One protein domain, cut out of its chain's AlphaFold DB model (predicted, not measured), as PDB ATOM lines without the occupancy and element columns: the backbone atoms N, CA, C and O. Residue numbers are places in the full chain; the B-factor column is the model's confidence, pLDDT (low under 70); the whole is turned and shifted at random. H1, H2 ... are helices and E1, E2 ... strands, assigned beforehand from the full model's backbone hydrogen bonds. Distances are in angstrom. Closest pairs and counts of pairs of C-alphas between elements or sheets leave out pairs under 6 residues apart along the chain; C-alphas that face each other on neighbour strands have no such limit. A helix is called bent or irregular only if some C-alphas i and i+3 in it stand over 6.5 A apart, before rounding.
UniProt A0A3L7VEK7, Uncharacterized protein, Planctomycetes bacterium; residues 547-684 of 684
ATOM      1  N   THR A 547      24.499 -12.183 -35.166       93.06
ATOM      2  CA  THR A 547      23.693 -10.960 -35.136       93.06
ATOM      3  C   THR A 547      22.920 -10.766 -36.444       93.06
ATOM      4  O   THR A 547      23.187 -11.405 -37.467       93.06
ATOM      5  N   SER A 548      21.897  -9.918 -36.397       93.94
ATOM      6  CA  SER A 548      21.089  -9.496 -37.532       93.94
ATOM      7  C   SER A 548      21.756  -8.315 -38.238       93.94
ATOM      8  O   SER A 548      22.150  -7.358 -37.572       93.94
ATOM      9  N   PRO A 549      21.800  -8.290 -39.583       88.62
ATOM     10  CA  PRO A 549      22.273  -7.122 -40.328       88.62
ATOM     11  C   PRO A 549      21.348  -5.901 -40.183       88.62
ATOM     12  O   PRO A 549      21.687  -4.827 -40.660       88.62
ATOM     13  N   LEU A 550      20.170  -6.068 -39.566       90.06
ATOM     14  CA  LEU A 550      19.204  -5.000 -39.296       90.06
ATOM     15  C   LEU A 550      19.270  -4.482 -37.850       90.06
ATOM     16  O   LEU A 550      18.376  -3.743 -37.430       90.06
ATOM     17  N   ALA A 551      20.281  -4.888 -37.074       93.56
ATOM     18  CA  ALA A 551      20.452  -4.457 -35.690       93.56
ATOM     19  C   ALA A 551      20.469  -2.923 -35.588       93.56
ATOM     20  O   ALA A 551      21.261  -2.251 -36.242       93.56
ATOM     21  N   GLY A 552      19.552  -2.362 -34.798       93.19
ATOM     22  CA  GLY A 552      19.420  -0.914 -34.619       93.19
ATOM     23  C   GLY A 552      18.896  -0.137 -35.838       93.19
ATOM     24  O   GLY A 552      18.686   1.068 -35.736       93.19
ATOM     25  N   GLU A 553      18.634  -0.767 -36.989       94.44
ATOM     26  CA  GLU A 553      18.184  -0.042 -38.191       94.44
ATOM     27  C   GLU A 553      16.769   0.529 -38.033       94.44
ATOM     28  O   GLU A 553      16.499   1.641 -38.486       94.44
ATOM     29  N   ARG A 554      15.864  -0.217 -37.378       95.31
ATOM     30  CA  ARG A 554      14.450   0.171 -37.195       95.31
ATOM     31  C   ARG A 554      14.193   0.949 -35.907       95.31
ATOM     32  O   ARG A 554      13.466   1.932 -35.942       95.31
ATOM     33  N   CYS A 555      14.740   0.485 -34.787       96.38
ATOM     34  CA  CYS A 555      14.553   1.071 -33.462       96.38
ATOM     35  C   CYS A 555      15.686   0.631 -32.517       96.38
ATOM     36  O   CYS A 555      16.456  -0.275 -32.843       96.38
ATOM     37  N   GLY A 556      15.804   1.278 -31.354       96.56
ATOM     38  CA  GLY A 556      16.765   0.906 -30.309       96.56
ATOM     39  C   GLY A 556      18.237   1.218 -30.600       96.56
ATOM     40  O   GLY A 556      19.094   0.827 -29.811       96.56
ATOM     41  N   PHE A 557      18.552   1.951 -31.678       97.88
ATOM     42  CA  PHE A 557      19.940   2.271 -32.053       97.88
ATOM     43  C   PHE A 557      20.711   2.984 -30.937       97.88
ATOM     44  O   PHE A 557      21.890   2.719 -30.714       97.88
ATOM     45  N   TRP A 558      20.027   3.846 -30.183       98.38
ATOM     46  CA  TRP A 558      20.614   4.585 -29.068       98.38
ATOM     47  C   TRP A 558      21.307   3.673 -28.040       98.38
ATOM     48  O   TRP A 558      22.288   4.090 -27.434       98.38
ATOM     49  N   ALA A 559      20.807   2.449 -27.831       98.56
ATOM     50  CA  ALA A 559      21.335   1.530 -26.829       98.56
ATOM     51  C   ALA A 559      22.643   0.867 -27.275       98.56
ATOM     52  O   ALA A 559      23.495   0.597 -26.430       98.56
ATOM     53  N   ILE A 560      22.832   0.669 -28.586       98.31
ATOM     54  CA  ILE A 560      24.106   0.221 -29.169       98.31
ATOM     55  C   ILE A 560      25.196   1.244 -28.834       98.31
ATOM     56  O   ILE A 560      26.207   0.912 -28.216       98.31
ATOM     57  N   GLU A 561      24.933   2.512 -29.151       98.12
ATOM     58  CA  GLU A 561      25.837   3.624 -28.851       98.12
ATOM     59  C   GLU A 561      26.014   3.830 -27.338       98.12
ATOM     60  O   GLU A 561      27.118   4.114 -26.875       98.12
ATOM     61  N   ALA A 562      24.956   3.643 -26.539       98.56
ATOM     62  CA  ALA A 562      25.022   3.754 -25.082       98.56
ATOM     63  C   ALA A 562      25.947   2.699 -24.464       98.56
ATOM     64  O   ALA A 562      26.696   3.023 -23.544       98.56
ATOM     65  N   ALA A 563      25.919   1.457 -24.958       98.44
ATOM     66  CA  ALA A 563      26.782   0.385 -24.466       98.44
ATOM     67  C   ALA A 563      28.264   0.657 -24.775       98.44
ATOM     68  O   ALA A 563      29.118   0.449 -23.911       98.44
ATOM     69  N   ALA A 564      28.568   1.192 -25.962       97.69
ATOM     70  CA  ALA A 564      29.917   1.630 -26.317       97.69
ATOM     71  C   ALA A 564      30.368   2.846 -25.484       97.69
ATOM     72  O   ALA A 564      31.456   2.829 -24.910       97.69
ATOM     73  N   CYS A 565      29.503   3.854 -25.306       96.69
ATOM     74  CA  CYS A 565      29.783   5.009 -24.442       96.69
ATOM     75  C   CYS A 565      29.972   4.608 -22.969       96.69
ATOM     76  O   CYS A 565      30.767   5.219 -22.259       96.69
ATOM     77  N   TYR A 566      29.266   3.577 -22.495       98.00
ATOM     78  CA  TYR A 566      29.446   3.048 -21.144       98.00
ATOM     79  C   TYR A 566      30.868   2.514 -20.937       98.00
ATOM     80  O   TYR A 566      31.470   2.769 -19.897       98.00
ATOM     81  N   MET A 567      31.461   1.867 -21.940       97.75
ATOM     82  CA  MET A 567      32.850   1.393 -21.885       97.75
ATOM     83  C   MET A 567      33.888   2.527 -21.940       97.75
ATOM     84  O   MET A 567      35.043   2.315 -21.595       97.75
ATOM     85  N   GLU A 568      33.506   3.761 -22.272       94.56
ATOM     86  CA  GLU A 568      34.407   4.919 -22.136       94.56
ATOM     87  C   GLU A 568      34.592   5.365 -20.677       94.56
ATOM     88  O   GLU A 568      35.489   6.148 -20.380       94.56
ATOM     89  N   SER A 569      33.750   4.886 -19.755       94.69
ATOM     90  CA  SER A 569      33.805   5.240 -18.326       94.69
ATOM     91  C   SER A 569      34.814   4.424 -17.511       94.69
ATOM     92  O   SER A 569      34.879   4.547 -16.287       94.69
ATOM     93  N   LEU A 570      35.589   3.578 -18.186       94.25
ATOM     94  CA  LEU A 570      36.530   2.669 -17.562       94.25
ATOM     95  C   LEU A 570      37.586   3.408 -16.738       94.25
ATOM     96  O   LEU A 570      38.302   4.269 -17.244       94.25
ATOM     97  N   THR A 571      37.708   3.025 -15.467       92.25
ATOM     98  CA  THR A 571      38.732   3.552 -14.558       92.25
ATOM     99  C   THR A 571      39.522   2.402 -13.945       92.25
ATOM    100  O   THR A 571      38.946   1.458 -13.404       92.25
ATOM    101  N   ARG A 572      40.854   2.469 -14.031       92.00
ATOM    102  CA  ARG A 572      41.748   1.439 -13.487       92.00
ATOM    103  C   ARG A 572      41.824   1.522 -11.958       92.00
ATOM    104  O   ARG A 572      41.902   2.610 -11.397       92.00
ATOM    105  N   THR A 573      41.856   0.364 -11.310       91.12
ATOM    106  CA  THR A 573      42.017   0.169  -9.863       91.12
ATOM    107  C   THR A 573      43.024  -0.951  -9.579       91.12
ATOM    108  O   THR A 573      43.471  -1.648 -10.493       91.12
ATOM    109  N   ASP A 574      43.355  -1.172  -8.305       88.06
ATOM    110  CA  ASP A 574      44.308  -2.216  -7.896       88.06
ATOM    111  C   ASP A 574      43.777  -3.641  -8.123       88.06
ATOM    112  O   ASP A 574      44.542  -4.572  -8.363       88.06
ATOM    113  N   PHE A 575      42.454  -3.830  -8.089       89.94
ATOM    114  CA  PHE A 575      41.813  -5.130  -8.331       89.94
ATOM    115  C   PHE A 575      41.412  -5.352  -9.796       89.94
ATOM    116  O   PHE A 575      40.894  -6.419 -10.142       89.94
ATOM    117  N   GLY A 576      41.592  -4.346 -10.648       93.94
ATOM    118  CA  GLY A 576      41.101  -4.347 -12.012       93.94
ATOM    119  C   GLY A 576      40.532  -2.989 -12.391       93.94
ATOM    120  O   GLY A 576      41.287  -2.042 -12.595       93.94
ATOM    121  N   TRP A 577      39.224  -2.949 -12.632       95.06
ATOM    122  CA  TRP A 577      38.559  -1.854 -13.330       95.06
ATOM    123  C   TRP A 577      37.179  -1.577 -12.734       95.06
ATOM    124  O   TRP A 577      36.466  -2.509 -12.350       95.06
ATOM    125  N   THR A 578      36.779  -0.308 -12.702       94.06
ATOM    126  CA  THR A 578      35.397   0.116 -12.434       94.06
ATOM    127  C   THR A 578      34.733   0.636 -13.709       94.06
ATOM    128  O   THR A 578      35.406   1.151 -14.605       94.06
ATOM    129  N   LEU A 579      33.407   0.472 -13.792       93.75
ATOM    130  CA  LEU A 579      32.581   0.930 -14.909       93.75
ATOM    131  C   LEU A 579      31.395   1.772 -14.433       93.75
ATOM    132  O   LEU A 579      30.627   1.383 -13.543       93.75
ATOM    133  N   GLY A 580      31.206   2.893 -15.115       92.38
ATOM    134  CA  GLY A 580      30.160   3.872 -14.878       92.38
ATOM    135  C   GLY A 580      30.403   4.715 -13.631       92.38
ATOM    136  O   GLY A 580      31.526   4.855 -13.151       92.38
ATOM    137  N   GLY A 581      29.333   5.290 -13.100       90.38
ATOM    138  CA  GLY A 581      29.360   6.279 -12.032       90.38
ATOM    139  C   GLY A 581      29.171   7.703 -12.556       90.38
ATOM    140  O   GLY A 581      29.443   8.021 -13.716       90.38
ATOM    141  N   LEU A 582      28.700   8.578 -11.667       89.44
ATOM    142  CA  LEU A 582      28.267   9.940 -12.006       89.44
ATOM    143  C   LEU A 582      29.401  10.862 -12.473       89.44
ATOM    144  O   LEU A 582      29.130  11.854 -13.150       89.44
ATOM    145  N   GLU A 583      30.641  10.510 -12.135       90.25
ATOM    146  CA  GLU A 583      31.852  11.287 -12.415       90.25
ATOM    147  C   GLU A 583      32.720  10.673 -13.532       90.25
ATOM    148  O   GLU A 583      33.773  11.211 -13.858       90.25
ATOM    149  N   ALA A 584      32.299   9.548 -14.122       89.94
ATOM    150  CA  ALA A 584      33.094   8.798 -15.093       89.94
ATOM    151  C   ALA A 584      32.550   8.916 -16.526       89.94
ATOM    152  O   ALA A 584      31.345   9.053 -16.758       89.94
ATOM    153  N   GLY A 585      33.453   8.817 -17.507       89.44
ATOM    154  CA  GLY A 585      33.120   8.869 -18.931       89.44
ATOM    155  C   GLY A 585      32.341  10.135 -19.300       89.44
ATOM    156  O   GLY A 585      32.704  11.247 -18.922       89.44
ATOM    157  N   ARG A 586      31.240   9.966 -20.039       90.62
ATOM    158  CA  ARG A 586      30.373  11.074 -20.484       90.62
ATOM    159  C   ARG A 586      29.187  11.346 -19.549       90.62
ATOM    160  O   ARG A 586      28.371  12.222 -19.840       90.62
ATOM    161  N   THR A 587      29.073  10.638 -18.424       92.94
ATOM    162  CA  THR A 587      27.983  10.835 -17.452       92.94
ATOM    163  C   THR A 587      27.938  12.257 -16.869       92.94
ATOM    164  O   THR A 587      26.832  12.799 -16.773       92.94
ATOM    165  N   PRO A 588      29.070  12.936 -16.574       94.44
ATOM    166  CA  PRO A 588      29.049  14.341 -16.157       94.44
ATOM    167  C   PRO A 588      28.362  15.258 -17.175       94.44
ATOM    168  O   PRO A 588      27.519  16.078 -16.809       94.44
ATOM    169  N   ALA A 589      28.644  15.062 -18.467       92.56
ATOM    170  CA  ALA A 589      27.989  15.810 -19.536       92.56
ATOM    171  C   ALA A 589      26.489  15.488 -19.599       92.56
ATOM    172  O   ALA A 589      25.678  16.397 -19.755       92.56
ATOM    173  N   ALA A 590      26.094  14.222 -19.421       96.00
ATOM    174  CA  ALA A 590      24.685  13.825 -19.344       96.00
ATOM    175  C   ALA A 590      23.934  14.558 -18.216       96.00
ATOM    176  O   ALA A 590      22.826  15.055 -18.428       96.00
ATOM    177  N   ARG A 591      24.555  14.666 -17.031       96.00
ATOM    178  CA  ARG A 591      24.009  15.389 -15.870       96.00
ATOM    179  C   ARG A 591      23.863  16.873 -16.161       96.00
ATOM    180  O   ARG A 591      22.807  17.438 -15.896       96.00
ATOM    181  N   GLU A 592      24.885  17.497 -16.740       96.12
ATOM    182  CA  GLU A 592      24.821  18.902 -17.137       96.12
ATOM    183  C   GLU A 592      23.701  19.154 -18.156       96.12
ATOM    184  O   GLU A 592      22.874  20.046 -17.943       96.12
ATOM    185  N   ARG A 593      23.583  18.307 -19.192       94.19
ATOM    186  CA  ARG A 593      22.500  18.410 -20.186       94.19
ATOM    187  C   ARG A 593      21.121  18.342 -19.540       94.19
ATOM    188  O   ARG A 593      20.256  19.157 -19.853       94.19
ATOM    189  N   LEU A 594      20.917  17.388 -18.636       96.12
ATOM    190  CA  LEU A 594      19.617  17.156 -18.020       96.12
ATOM    191  C   LEU A 594      19.250  18.230 -16.986       96.12
ATOM    192  O   LEU A 594      18.108  18.688 -16.968       96.12
ATOM    193  N   LEU A 595      20.189  18.601 -16.112       95.12
ATOM    194  CA  LEU A 595      19.920  19.414 -14.919       95.12
ATOM    195  C   LEU A 595      20.130  20.913 -15.140       95.12
ATOM    196  O   LEU A 595      19.519  21.714 -14.434       95.12
ATOM    197  N   ARG A 596      21.002  21.301 -16.079       94.06
ATOM    198  CA  ARG A 596      21.329  22.710 -16.351       94.06
ATOM    199  C   ARG A 596      20.785  23.170 -17.694       94.06
ATOM    200  O   ARG A 596      20.083  24.176 -17.747       94.06
ATOM    201  N   ASP A 597      21.035  22.405 -18.755       94.19
ATOM    202  CA  ASP A 597      20.609  22.792 -20.107       94.19
ATOM    203  C   ASP A 597      19.125  22.487 -20.377       94.19
ATOM    204  O   ASP A 597      18.586  22.897 -21.406       94.19
ATOM    205  N   ASN A 598      18.454  21.760 -19.471       93.12
ATOM    206  CA  ASN A 598      17.086  21.252 -19.633       93.12
ATOM    207  C   ASN A 598      16.885  20.450 -20.934       93.12
ATOM    208  O   ASN A 598      15.800  20.443 -21.522       93.12
ATOM    209  N   PHE A 599      17.930  19.763 -21.393       95.94
ATOM    210  CA  PHE A 599      17.874  18.895 -22.558       95.94
ATOM    211  C   PHE A 599      17.548  17.460 -22.141       95.94
ATOM    212  O   PHE A 599      18.281  16.837 -21.374       95.94
ATOM    213  N   TYR A 600      16.457  16.926 -22.690       97.38
ATOM    214  CA  TYR A 600      16.099  15.520 -22.562       97.38
ATOM    215  C   TYR A 600      15.136  15.104 -23.676       97.38
ATOM    216  O   TYR A 600      14.085  15.726 -23.833       97.38
ATOM    217  N   LEU A 601      15.472  14.049 -24.417       97.81
ATOM    218  CA  LEU A 601      14.545  13.351 -25.306       97.81
ATOM    219  C   LEU A 601      13.888  12.186 -24.536       97.81
ATOM    220  O   LEU A 601      14.630  11.344 -24.028       97.81
ATOM    221  N   PRO A 602      12.549  12.105 -24.428       98.25
ATOM    222  CA  PRO A 602      11.876  11.024 -23.699       98.25
ATOM    223  C   PRO A 602      12.283   9.625 -24.177       98.25
ATOM    224  O   PRO A 602      12.444   9.414 -25.384       98.25
ATOM    225  N   LEU A 603      12.400   8.645 -23.266       98.06
ATOM    226  CA  LEU A 603      12.841   7.294 -23.644       98.06
ATOM    227  C   LEU A 603      11.928   6.634 -24.673       98.06
ATOM    228  O   LEU A 603      12.422   5.890 -25.509       98.06
ATOM    229  N   ALA A 604      10.620   6.901 -24.639       98.19
ATOM    230  CA  ALA A 604       9.685   6.339 -25.613       98.19
ATOM    231  C   ALA A 604      10.003   6.788 -27.049       98.19
ATOM    232  O   ALA A 604       9.968   5.977 -27.971       98.19
ATOM    233  N   GLU A 605      10.341   8.069 -27.227       98.12
ATOM    234  CA  GLU A 605      10.743   8.620 -28.524       98.12
ATOM    235  C   GLU A 605      12.114   8.077 -28.921       98.12
ATOM    236  O   GLU A 605      12.270   7.537 -30.011       98.12
ATOM    237  N   LEU A 606      13.085   8.133 -28.006       97.94
ATOM    238  CA  LEU A 606      14.448   7.666 -28.245       97.94
ATOM    239  C   LEU A 606      14.505   6.167 -28.596       97.94
ATOM    240  O   LEU A 606      15.214   5.775 -29.521       97.94
ATOM    241  N   ALA A 607      13.748   5.323 -27.890       97.81
ATOM    242  CA  ALA A 607      13.686   3.883 -28.134       97.81
ATOM    243  C   ALA A 607      13.040   3.541 -29.481       97.81
ATOM    244  O   ALA A 607      13.403   2.529 -30.079       97.81
ATOM    245  N   ALA A 608      12.130   4.382 -29.980       97.69
ATOM    246  CA  ALA A 608      11.514   4.214 -31.292       97.69
ATOM    247  C   ALA A 608      12.445   4.602 -32.456       97.69
ATOM    248  O   ALA A 608      12.193   4.184 -33.583       97.69
ATOM    249  N   MET A 609      13.520   5.361 -32.208       97.75
ATOM    250  CA  MET A 609      14.445   5.801 -33.257       97.75
ATOM    251  C   MET A 609      15.338   4.658 -33.751       97.75
ATOM    252  O   MET A 609      16.068   4.024 -32.979       97.75
ATOM    253  N   GLY A 610      15.319   4.432 -35.062       96.50
ATOM    254  CA  GLY A 610      16.333   3.650 -35.763       96.50
ATOM    255  C   GLY A 610      17.595   4.467 -36.053       96.50
ATOM    256  O   GLY A 610      17.634   5.684 -35.845       96.50
ATOM    257  N   ARG A 611      18.630   3.807 -36.581       94.19
ATOM    258  CA  ARG A 611      19.944   4.411 -36.859       94.19
ATOM    259  C   ARG A 611      19.860   5.701 -37.666       94.19
ATOM    260  O   ARG A 611      20.450   6.707 -37.278       94.19
ATOM    261  N   ARG A 612      19.112   5.685 -38.774       93.44
ATOM    262  CA  ARG A 612      18.995   6.840 -39.676       93.44
ATOM    263  C   ARG A 612      18.428   8.067 -38.963       93.44
ATOM    264  O   ARG A 612      18.984   9.152 -39.105       93.44
ATOM    265  N   ASP A 613      17.352   7.892 -38.202       95.19
ATOM    266  CA  ASP A 613      16.691   8.997 -37.504       95.19
ATOM    267  C   ASP A 613      17.569   9.528 -36.368       95.19
ATOM    268  O   ASP A 613      17.666  10.739 -36.174       95.19
ATOM    269  N   PHE A 614      18.261   8.631 -35.655       94.44
ATOM    270  CA  PHE A 614      19.196   9.007 -34.596       94.44
ATOM    271  C   PHE A 614      20.354   9.845 -35.149       94.44
ATOM    272  O   PHE A 614      20.597  10.954 -34.670       94.44
ATOM    273  N   GLN A 615      21.022   9.361 -36.200       88.50
ATOM    274  CA  GLN A 615      22.175  10.025 -36.816       88.50
ATOM    275  C   GLN A 615      21.809  11.332 -37.537       88.50
ATOM    276  O   GLN A 615      22.636  12.236 -37.616       88.50
ATOM    277  N   ALA A 616      20.575  11.471 -38.032       90.88
ATOM    278  CA  ALA A 616      20.100  12.695 -38.684       90.88
ATOM    279  C   ALA A 616      19.745  13.831 -37.701       90.88
ATOM    280  O   ALA A 616      19.418  14.940 -38.133       90.88
ATOM    281  N   SER A 617      19.781  13.582 -36.389       91.75
ATOM    282  CA  SER A 617      19.441  14.585 -35.381       91.75
ATOM    283  C   SER A 617      20.391  15.786 -35.414       91.75
ATOM    284  O   SER A 617      21.604  15.656 -35.268       91.75
ATOM    285  N   GLN A 618      19.833  16.998 -35.467       92.81
ATOM    286  CA  GLN A 618      20.607  18.244 -35.343       92.81
ATOM    287  C   GLN A 618      21.242  18.429 -33.952       92.81
ATOM    288  O   GLN A 618      22.084  19.303 -33.764       92.81
ATOM    289  N   ARG A 619      20.824  17.626 -32.964       92.06
ATOM    290  CA  ARG A 619      21.312  17.649 -31.576       92.06
ATOM    291  C   ARG A 619      22.082  16.374 -31.223       92.06
ATOM    292  O   ARG A 619      22.051  15.925 -30.078       92.06
ATOM    293  N   LEU A 620      22.739  15.766 -32.212       88.00
ATOM    294  CA  LEU A 620      23.467  14.509 -32.049       88.00
ATOM    295  C   LEU A 620      24.472  14.534 -30.874       88.00
ATOM    296  O   LEU A 620      24.425  13.606 -30.067       88.00
ATOM    297  N   PRO A 621      25.292  15.585 -30.652       88.62
ATOM    298  CA  PRO A 621      26.196  15.627 -29.495       88.62
ATOM    299  C   PRO A 621      25.474  15.584 -28.135       88.62
ATOM    300  O   PRO A 621      25.935  14.939 -27.188       88.62
ATOM    301  N   GLN A 622      24.323  16.252 -28.023       93.38
ATOM    302  CA  GLN A 622      23.503  16.225 -26.812       93.38
ATOM    303  C   GLN A 622      22.842  14.855 -26.620       93.38
ATOM    304  O   GLN A 622      22.792  14.370 -25.490       93.38
ATOM    305  N   LEU A 623      22.405  14.203 -27.705       95.94
ATOM    306  CA  LEU A 623      21.913  12.823 -27.651       95.94
ATOM    307  C   LEU A 623      23.001  11.872 -27.160       95.94
ATOM    308  O   LEU A 623      22.739  11.128 -26.223       95.94
ATOM    309  N   TYR A 624      24.225  11.957 -27.693       93.62
ATOM    310  CA  TYR A 624      25.366  11.173 -27.206       93.62
ATOM    311  C   TYR A 624      25.623  11.380 -25.707       93.62
ATOM    312  O   TYR A 624      25.880  10.421 -24.981       93.62
ATOM    313  N   SER A 625      25.495  12.616 -25.216       94.12
ATOM    314  CA  SER A 625      25.602  12.896 -23.778       94.12
ATOM    315  C   SER A 625      24.490  12.179 -22.998       94.12
ATOM    316  O   SER A 625      24.771  11.444 -22.055       94.12
ATOM    317  N   GLN A 626      23.230  12.321 -23.423       97.88
ATOM    318  CA  GLN A 626      22.081  11.690 -22.768       97.88
ATOM    319  C   GLN A 626      22.183  10.158 -22.740       97.88
ATOM    320  O   GLN A 626      22.013   9.560 -21.676       97.88
ATOM    321  N   ILE A 627      22.466   9.517 -23.881       98.38
ATOM    322  CA  ILE A 627      22.538   8.050 -23.973       98.38
ATOM    323  C   ILE A 627      23.678   7.484 -23.130       98.38
ATOM    324  O   ILE A 627      23.545   6.386 -22.606       98.38
ATOM    325  N   SER A 628      24.755   8.251 -22.928       96.44
ATOM    326  CA  SER A 628      25.847   7.850 -22.039       96.44
ATOM    327  C   SER A 628      25.364   7.750 -20.594       96.44
ATOM    328  O   SER A 628      25.593   6.746 -19.926       96.44
ATOM    329  N   GLY A 629      24.617   8.759 -20.129       97.56
ATOM    330  CA  GLY A 629      23.989   8.715 -18.809       97.56
ATOM    331  C   GLY A 629      22.917   7.626 -18.700       97.56
ATOM    332  O   GLY A 629      22.761   7.036 -17.635       97.56
ATOM    333  N   LEU A 630      22.173   7.346 -19.777       98.50
ATOM    334  CA  LEU A 630      21.213   6.238 -19.804       98.50
ATOM    335  C   LEU A 630      21.916   4.880 -19.718       98.50
ATOM    336  O   LEU A 630      21.454   4.028 -18.968       98.50
ATOM    337  N   GLY A 631      23.035   4.693 -20.423       97.88
ATOM    338  CA  GLY A 631      23.874   3.498 -20.310       97.88
ATOM    339  C   GLY A 631      24.319   3.265 -18.867       97.88
ATOM    340  O   GLY A 631      24.103   2.183 -18.328       97.88
ATOM    341  N   ASP A 632      24.824   4.306 -18.195       97.00
ATOM    342  CA  ASP A 632      25.150   4.226 -16.767       97.00
ATOM    343  C   ASP A 632      23.923   3.910 -15.894       97.00
ATOM    344  O   ASP A 632      23.972   3.009 -15.060       97.00
ATOM    345  N   PHE A 633      22.790   4.580 -16.109       97.38
ATOM    346  CA  PHE A 633      21.558   4.318 -15.362       97.38
ATOM    347  C   PHE A 633      21.063   2.877 -15.513       97.38
ATOM    348  O   PHE A 633      20.687   2.254 -14.521       97.38
ATOM    349  N   PHE A 634      21.055   2.328 -16.724       97.56
ATOM    350  CA  PHE A 634      20.585   0.965 -16.942       97.56
ATOM    351  C   PHE A 634      21.554  -0.076 -16.374       97.56
ATOM    352  O   PHE A 634      21.102  -1.090 -15.845       97.56
ATOM    353  N   MET A 635      22.861   0.190 -16.405       95.31
ATOM    354  CA  MET A 635      23.877  -0.727 -15.879       95.31
ATOM    355  C   MET A 635      24.050  -0.641 -14.353       95.31
ATOM    356  O   MET A 635      24.263  -1.667 -13.712       95.31
ATOM    357  N   ASN A 636      23.940   0.552 -13.759       93.62
ATOM    358  CA  ASN A 636      24.279   0.822 -12.353       93.62
ATOM    359  C   ASN A 636      23.103   1.337 -11.503       93.62
ATOM    360  O   ASN A 636      23.126   1.240 -10.270       93.62
ATOM    361  N   GLY A 637      22.061   1.882 -12.126       92.50
ATOM    362  CA  GLY A 637      20.939   2.516 -11.444       92.50
ATOM    363  C   GLY A 637      20.196   1.573 -10.499       92.50
ATOM    364  O   GLY A 637      19.928   0.414 -10.811       92.50
ATOM    365  N   GLN A 638      19.844   2.099  -9.321       90.00
ATOM    366  CA  GLN A 638      19.140   1.359  -8.260       90.00
ATOM    367  C   GLN A 638      19.799   0.005  -7.925       90.00
ATOM    368  O   GLN A 638      19.106  -1.004  -7.874       90.00
ATOM    369  N   GLN A 639      21.121  -0.013  -7.702       88.12
ATOM    370  CA  GLN A 639      21.889  -1.244  -7.439       88.12
ATOM    371  C   GLN A 639      21.786  -2.239  -8.608       88.12
ATOM    372  O   GLN A 639      21.453  -3.405  -8.421       88.12
ATOM    373  N   ALA A 640      22.021  -1.746  -9.831       90.12
ATOM    374  CA  ALA A 640      21.966  -2.523 -11.074       90.12
ATOM    375  C   ALA A 640      20.617  -3.224 -11.350       90.12
ATOM    376  O   ALA A 640      20.554  -4.185 -12.117       90.12
ATOM    377  N   ARG A 641      19.509  -2.722 -10.782       92.12
ATOM    378  CA  ARG A 641      18.160  -3.301 -10.937       92.12
ATOM    379  C   ARG A 641      17.764  -3.539 -12.394       92.12
ATOM    380  O   ARG A 641      17.059  -4.500 -12.687       92.12
ATOM    381  N   TYR A 642      18.160  -2.634 -13.287       95.38
ATOM    382  CA  TYR A 642      17.752  -2.658 -14.690       95.38
ATOM    383  C   TYR A 642      18.765  -3.337 -15.620       95.38
ATOM    384  O   TYR A 642      18.484  -3.474 -16.810       95.38
ATOM    385  N   ARG A 643      19.901  -3.807 -15.089       93.94
ATOM    386  CA  ARG A 643      21.024  -4.305 -15.888       93.94
ATOM    387  C   ARG A 643      20.637  -5.501 -16.744       93.94
ATOM    388  O   ARG A 643      20.790  -5.440 -17.954       93.94
ATOM    389  N   GLU A 644      20.070  -6.550 -16.150       92.75
ATOM    390  CA  GLU A 644      19.673  -7.751 -16.904       92.75
ATOM    391  C   GLU A 644      18.635  -7.431 -17.993       92.75
ATOM    392  O   GLU A 644      18.737  -7.929 -19.109       92.75
ATOM    393  N   ALA A 645      17.681  -6.536 -17.709       96.19
ATOM    394  CA  ALA A 645      16.696  -6.093 -18.696       96.19
ATOM    395  C   ALA A 645      17.343  -5.323 -19.859       96.19
ATOM    396  O   ALA A 645      16.919  -5.470 -21.003       96.19
ATOM    397  N   PHE A 646      18.369  -4.517 -19.585       97.75
ATOM    398  CA  PHE A 646      19.109  -3.792 -20.615       97.75
ATOM    399  C   PHE A 646      20.023  -4.708 -21.439       97.75
ATOM    400  O   PHE A 646      20.096  -4.552 -22.654       97.75
ATOM    401  N   LEU A 647      20.666  -5.699 -20.813       96.12
ATOM    402  CA  LEU A 647      21.445  -6.716 -21.527       96.12
ATOM    403  C   LEU A 647      20.555  -7.537 -22.467       96.12
ATOM    404  O   LEU A 647      20.892  -7.695 -23.637       96.12
ATOM    405  N   GLU A 648      19.385  -7.972 -21.997       95.94
ATOM    406  CA  GLU A 648      18.393  -8.657 -22.834       95.94
ATOM    407  C   GLU A 648      17.861  -7.742 -23.952       95.94
ATOM    408  O   GLU A 648      17.674  -8.177 -25.087       95.94
ATOM    409  N   TYR A 649      17.675  -6.447 -23.679       98.19
ATOM    410  CA  TYR A 649      17.306  -5.477 -24.712       98.19
ATOM    411  C   TYR A 649      18.375  -5.381 -25.808       98.19
ATOM    412  O   TYR A 649      18.033  -5.410 -26.990       98.19
ATOM    413  N   LEU A 650      19.663  -5.339 -25.441       98.00
ATOM    414  CA  LEU A 650      20.769  -5.391 -26.399       98.00
ATOM    415  C   LEU A 650      20.747  -6.696 -27.201       98.00
ATOM    416  O   LEU A 650      20.860  -6.638 -28.424       98.00
ATOM    417  N   VAL A 651      20.533  -7.854 -26.564       96.19
ATOM    418  CA  VAL A 651      20.379  -9.136 -27.277       96.19
ATOM    419  C   VAL A 651      19.285  -9.030 -28.339       96.19
ATOM    420  O   VAL A 651      19.544  -9.332 -29.501       96.19
ATOM    421  N   GLN A 652      18.097  -8.527 -27.990       97.12
ATOM    422  CA  GLN A 652      16.980  -8.398 -28.934       97.12
ATOM    423  C   GLN A 652      17.225  -7.363 -30.041       97.12
ATOM    424  O   GLN A 652      16.756  -7.542 -31.168       97.12
ATOM    425  N   ILE A 653      17.982  -6.296 -29.761       97.69
ATOM    426  CA  ILE A 653      18.428  -5.354 -30.797       97.69
ATOM    427  C   ILE A 653      19.345  -6.071 -31.785       97.69
ATOM    428  O   ILE A 653      19.101  -6.032 -32.993       97.69
ATOM    429  N   TYR A 654      20.373  -6.754 -31.283       96.56
ATOM    430  CA  TYR A 654      21.371  -7.419 -32.114       96.56
ATOM    431  C   TYR A 654      20.829  -8.650 -32.840       96.56
ATOM    432  O   TYR A 654      21.348  -8.984 -33.898       96.56
ATOM    433  N   THR A 655      19.773  -9.304 -32.356       94.50
ATOM    434  CA  THR A 655      19.086 -10.393 -33.077       94.50
ATOM    435  C   THR A 655      17.961  -9.896 -33.990       94.50
ATOM    436  O   THR A 655      17.444 -10.665 -34.800       94.50
ATOM    437  N   GLY A 656      17.622  -8.602 -33.935       94.56
ATOM    438  CA  GLY A 656      16.598  -7.979 -34.775       94.56
ATOM    439  C   GLY A 656      15.159  -8.311 -34.369       94.56
ATOM    440  O   GLY A 656      14.258  -8.173 -35.194       94.56
ATOM    441  N   THR A 657      14.941  -8.754 -33.129       94.88
ATOM    442  CA  THR A 657      13.614  -9.061 -32.566       94.88
ATOM    443  C   THR A 657      13.058  -7.930 -31.698       94.88
ATOM    444  O   THR A 657      12.003  -8.082 -31.086       94.88
ATOM    445  N   VAL A 658      13.783  -6.814 -31.602       96.56
ATOM    446  CA  VAL A 658      13.385  -5.638 -30.828       96.56
ATOM    447  C   VAL A 658      12.196  -4.907 -31.459       96.56
ATOM    448  O   VAL A 658      12.122  -4.723 -32.673       96.56
ATOM    449  N   GLU A 659      11.300  -4.418 -30.608       96.56
ATOM    450  CA  GLU A 659      10.243  -3.469 -30.944       96.56
ATOM    451  C   GLU A 659      10.361  -2.227 -30.038       96.56
ATOM    452  O   GLU A 659      11.065  -2.229 -29.023       96.56
ATOM    453  N   ALA A 660       9.684  -1.134 -30.401       94.81
ATOM    454  CA  ALA A 660       9.845   0.161 -29.723       94.81
ATOM    455  C   ALA A 660       9.490   0.137 -28.220       94.81
ATOM    456  O   ALA A 660       9.975   0.974 -27.464       94.81
ATOM    457  N   ASP A 661       8.671  -0.814 -27.762       97.12
ATOM    458  CA  ASP A 661       8.253  -0.965 -26.363       97.12
ATOM    459  C   ASP A 661       8.961  -2.113 -25.613       97.12
ATOM    460  O   ASP A 661       8.675  -2.347 -24.435       97.12
ATOM    461  N   THR A 662       9.906  -2.811 -26.259       98.12
ATOM    462  CA  THR A 662      10.608  -3.968 -25.683       98.12
ATOM    463  C   THR A 662      11.299  -3.624 -24.365       98.12
ATOM    464  O   THR A 662      11.142  -4.358 -23.390       98.12
ATOM    465  N   LEU A 663      12.024  -2.502 -24.288       98.25
ATOM    466  CA  LEU A 663      12.758  -2.133 -23.072       98.25
ATOM    467  C   LEU A 663      11.818  -1.908 -21.882       98.25
ATOM    468  O   LEU A 663      12.057  -2.428 -20.795       98.25
ATOM    469  N   ALA A 664      10.709  -1.196 -22.094       97.94
ATOM    470  CA  ALA A 664       9.683  -0.985 -21.073       97.94
ATOM    471  C   ALA A 664       9.112  -2.320 -20.550       97.94
ATOM    472  O   ALA A 664       9.000  -2.528 -19.337       97.94
ATOM    473  N   LYS A 665       8.816  -3.263 -21.459       98.31
ATOM    474  CA  LYS A 665       8.345  -4.615 -21.111       98.31
ATOM    475  C   LYS A 665       9.372  -5.384 -20.280       98.31
ATOM    476  O   LYS A 665       9.009  -5.935 -19.240       98.31
ATOM    477  N   LEU A 666      10.641  -5.385 -20.696       98.06
ATOM    478  CA  LEU A 666      11.730  -6.070 -19.990       98.06
ATOM    479  C   LEU A 666      11.960  -5.482 -18.592       98.06
ATOM    480  O   LEU A 666      12.073  -6.225 -17.618       98.06
ATOM    481  N   CYS A 667      11.936  -4.154 -18.461       97.62
ATOM    482  CA  CYS A 667      12.042  -3.476 -17.168       97.62
ATOM    483  C   CYS A 667      10.772  -3.587 -16.306       97.62
ATOM    484  O   CYS A 667      10.805  -3.206 -15.133       97.62
ATOM    485  N   ARG A 668       9.656  -4.081 -16.865       97.69
ATOM    486  CA  ARG A 668       8.324  -4.113 -16.232       97.69
ATOM    487  C   ARG A 668       7.903  -2.735 -15.705       97.69
ATOM    488  O   ARG A 668       7.368  -2.609 -14.605       97.69
ATOM    489  N   GLN A 669       8.189  -1.698 -16.488       97.25
ATOM    490  CA  GLN A 669       7.979  -0.288 -16.159       97.25
ATOM    491  C   GLN A 669       7.526   0.468 -17.407       97.25
ATOM    492  O   GLN A 669       7.887   0.111 -18.523       97.25
ATOM    493  N   THR A 670       6.760   1.544 -17.235       98.12
ATOM    494  CA  THR A 670       6.469   2.457 -18.348       98.12
ATOM    495  C   THR A 670       7.691   3.328 -18.641       98.12
ATOM    496  O   THR A 670       8.467   3.633 -17.735       98.12
ATOM    497  N   TYR A 671       7.845   3.799 -19.884       98.44
ATOM    498  CA  TYR A 671       8.931   4.728 -20.218       98.44
ATOM    499  C   TYR A 671       8.903   6.001 -19.368       98.44
ATOM    500  O   TYR A 671       9.945   6.412 -18.886       98.44
ATOM    501  N   ALA A 672       7.727   6.558 -19.066       98.25
ATOM    502  CA  ALA A 672       7.619   7.737 -18.200       98.25
ATOM    503  C   ALA A 672       8.162   7.495 -16.773       98.25
ATOM    504  O   ALA A 672       8.784   8.377 -16.170       98.25
ATOM    505  N   ASN A 673       7.959   6.294 -16.223       98.25
ATOM    506  CA  ASN A 673       8.534   5.934 -14.929       98.25
ATOM    507  C   ASN A 673      10.050   5.729 -15.029       98.25
ATOM    508  O   ASN A 673      10.775   6.159 -14.134       98.25
ATOM    509  N   LEU A 674      10.536   5.125 -16.119       98.44
ATOM    510  CA  LEU A 674      11.973   4.994 -16.382       98.44
ATOM    511  C   LEU A 674      12.644   6.365 -16.549       98.44
ATOM    512  O   LEU A 674      13.692   6.589 -15.954       98.44
ATOM    513  N   ASP A 675      12.016   7.308 -17.253       98.50
ATOM    514  CA  ASP A 675      12.481   8.694 -17.388       98.50
ATOM    515  C   ASP A 675      12.598   9.372 -16.011       98.50
ATOM    516  O   ASP A 675      13.566  10.077 -15.716       98.50
ATOM    517  N   THR A 676      11.617   9.134 -15.134       98.06
ATOM    518  CA  THR A 676      11.609   9.651 -13.756       98.06
ATOM    519  C   THR A 676      12.726   9.034 -12.916       98.06
ATOM    520  O   THR A 676      13.421   9.739 -12.178       98.06
ATOM    521  N   ASP A 677      12.927   7.723 -13.025       97.38
ATOM    522  CA  ASP A 677      13.987   7.011 -12.319       97.38
ATOM    523  C   ASP A 677      15.380   7.422 -12.808       97.38
ATOM    524  O   ASP A 677      16.279   7.600 -11.986       97.38
ATOM    525  N   TYR A 678      15.540   7.647 -14.113       97.81
ATOM    526  CA  TYR A 678      16.757   8.182 -14.713       97.81
ATOM    527  C   TYR A 678      17.077   9.581 -14.181       97.81
ATOM    528  O   TYR A 678      18.195   9.833 -13.732       97.81
ATOM    529  N   ARG A 679      16.082  10.479 -14.137       97.31
ATOM    530  CA  ARG A 679      16.254  11.807 -13.525       97.31
ATOM    531  C   ARG A 679      16.699  11.692 -12.071       97.31
ATOM    532  O   ARG A 679      17.630  12.377 -11.668       97.31
ATOM    533  N   ARG A 680      16.092  10.793 -11.291       95.69
ATOM    534  CA  ARG A 680      16.511  10.554  -9.901       95.69
ATOM    535  C   ARG A 680      17.936  10.010  -9.811       95.69
ATOM    536  O   ARG A 680      18.627  10.339  -8.858       95.69
ATOM    537  N   HIS A 681      18.357   9.165 -10.750       94.44
ATOM    538  CA  HIS A 681      19.714   8.618 -10.794       94.44
ATOM    539  C   HIS A 681      20.757   9.718 -11.008       94.44
ATOM    540  O   HIS A 681      21.715   9.784 -10.247       94.44
ATOM    541  N   LEU A 682      20.528  10.615 -11.970       94.25
ATOM    542  CA  LEU A 682      21.469  11.689 -12.303       94.25
ATOM    543  C   LEU A 682      21.470  12.877 -11.328       94.25
ATOM    544  O   LEU A 682      22.460  13.607 -11.280       94.25
ATOM    545  N   SER A 683      20.391  13.060 -10.562       92.00
ATOM    546  CA  SER A 683      20.260  14.112  -9.539       92.00
ATOM    547  C   SER A 683      20.841  13.749  -8.167       92.00
ATOM    548  O   SER A 683      20.681  14.527  -7.227       92.00
ATOM    549  N   ARG A 684      21.443  12.566  -8.024       83.19
ATOM    550  CA  ARG A 684      22.249  12.225  -6.846       83.19
ATOM    551  C   ARG A 684      23.533  13.050  -6.844       83.19
ATOM    552  O   ARG A 684      23.975  13.358  -5.719       83.19
TER     553      ARG A 684
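What this domain is: This is residues 547 to 684 of the 684 residues of an uncharacterized protein of Planctomycetes bacterium (UniProt A0A3L7VEK7). One long, kinked helix, H5, runs through the core, and H1 crosses it; H2 and H8 also cross H5, while the helical hairpin of H6 and H7 packs on the core through H6. The short helices H3 and H4 cover one end of H1, and beyond its other end a small hairpin of two strands, E1 and E2, reaches out from the helical body. The printed part has 138 residues, with eight named helices and two named strands in the order H1, E1, E2, H2, H3, H4, H5, H6, H7, H8; the sheet E1 - E2 is antiparallel and the class is mostly helix. The whole is compact, with a radius of gyration of the C-alphas of 14.1 A, and spans 39 by 35 by 27 A.

Where its parts are: Start at Thr 547 and go along to C-alpha 557 at (19.940, 2.271, -32.053); there H1 begins and runs 16.5 A to residue 567. Next come E1, residues 571 to 573, 6.7 A, and E2, residues 576 to 579, 10.4 A. H2 covers residues 587 to 595, 12.0 A, H3 residues 603 to 608, 8.4 A, and H4 residues 611 to 615, 6.0 A. Find C-alpha 620 at (23.467, 14.509, -32.049); from there H5, the longest helix, runs 27.1 A to residue 640. It has a kink of 40 degrees near residue 634 and is irregular, with C-alphas 635 and 638 9.2 A apart. H6 follows in residues 643 to 655, 18.3 A, then H7 in residues 662 to 667, 8.6 A. H8, residues 671 to 682, runs 16.4 A and ends at C-alpha 682 at (21.469, 11.689, -12.303).

How they stand to each other: Look first at H1 and H5, the hubs, which touch four helices each. They touch each other, H5 with residues 624 to 632 alone; the closest C-alphas, of Ala 562 and Gly 631, are 4.9 A apart, and the two run the same way at a steep tilt of 68 degrees, only just short of perpendicular. H1 also touches H4, closest at the C-alphas of Phe 557 and Arg 611, 5.3 A, and it only just touches H3, with 3 pairs of C-alphas within 8 A, the closest being Trp 558 and Leu 606 at 6.9 A. E1 and E2 form a hairpin, antiparallel at 146 degrees; look for N 573 and O 576 at 2.8 A and N 578 and O 571 at 2.9 A, both within hydrogen-bond range. H2 touches H5 about perpendicular, at 76 degrees, with the C-alphas of Ala 590 and Ser 625 closest at 4.6 A. H8 touches H5 about perpendicular too, at 85 degrees, closest at the C-alphas of Phe 633 and Tyr 678, 6.2 A. H6 and H7 are a helical hairpin at a shallow tilt of 18 degrees, opposite ways, with the C-alphas of Ala 645 and Leu 666 closest at 5.1 A. Among the pairs that are apart are H1 and H8, and H5 and H7. In H1, H2, H3, H4, H6, H7 and H8 every O i to N i+4 pair is within hydrogen-bond range; in H5 it is 15 of 17.

The domain as a whole: The two C-alphas farthest apart are those of Asp 574 and Asp 613, 42.0 A. The printed part has no cut, and it ends at Arg 684, the chain's last residue. Of its links, those from E2 to H2, H2 to H3 and H6 to H7 are short; the others are tight. The mean pLDDT of the printed part is 95.1, and no printed residue is under 70.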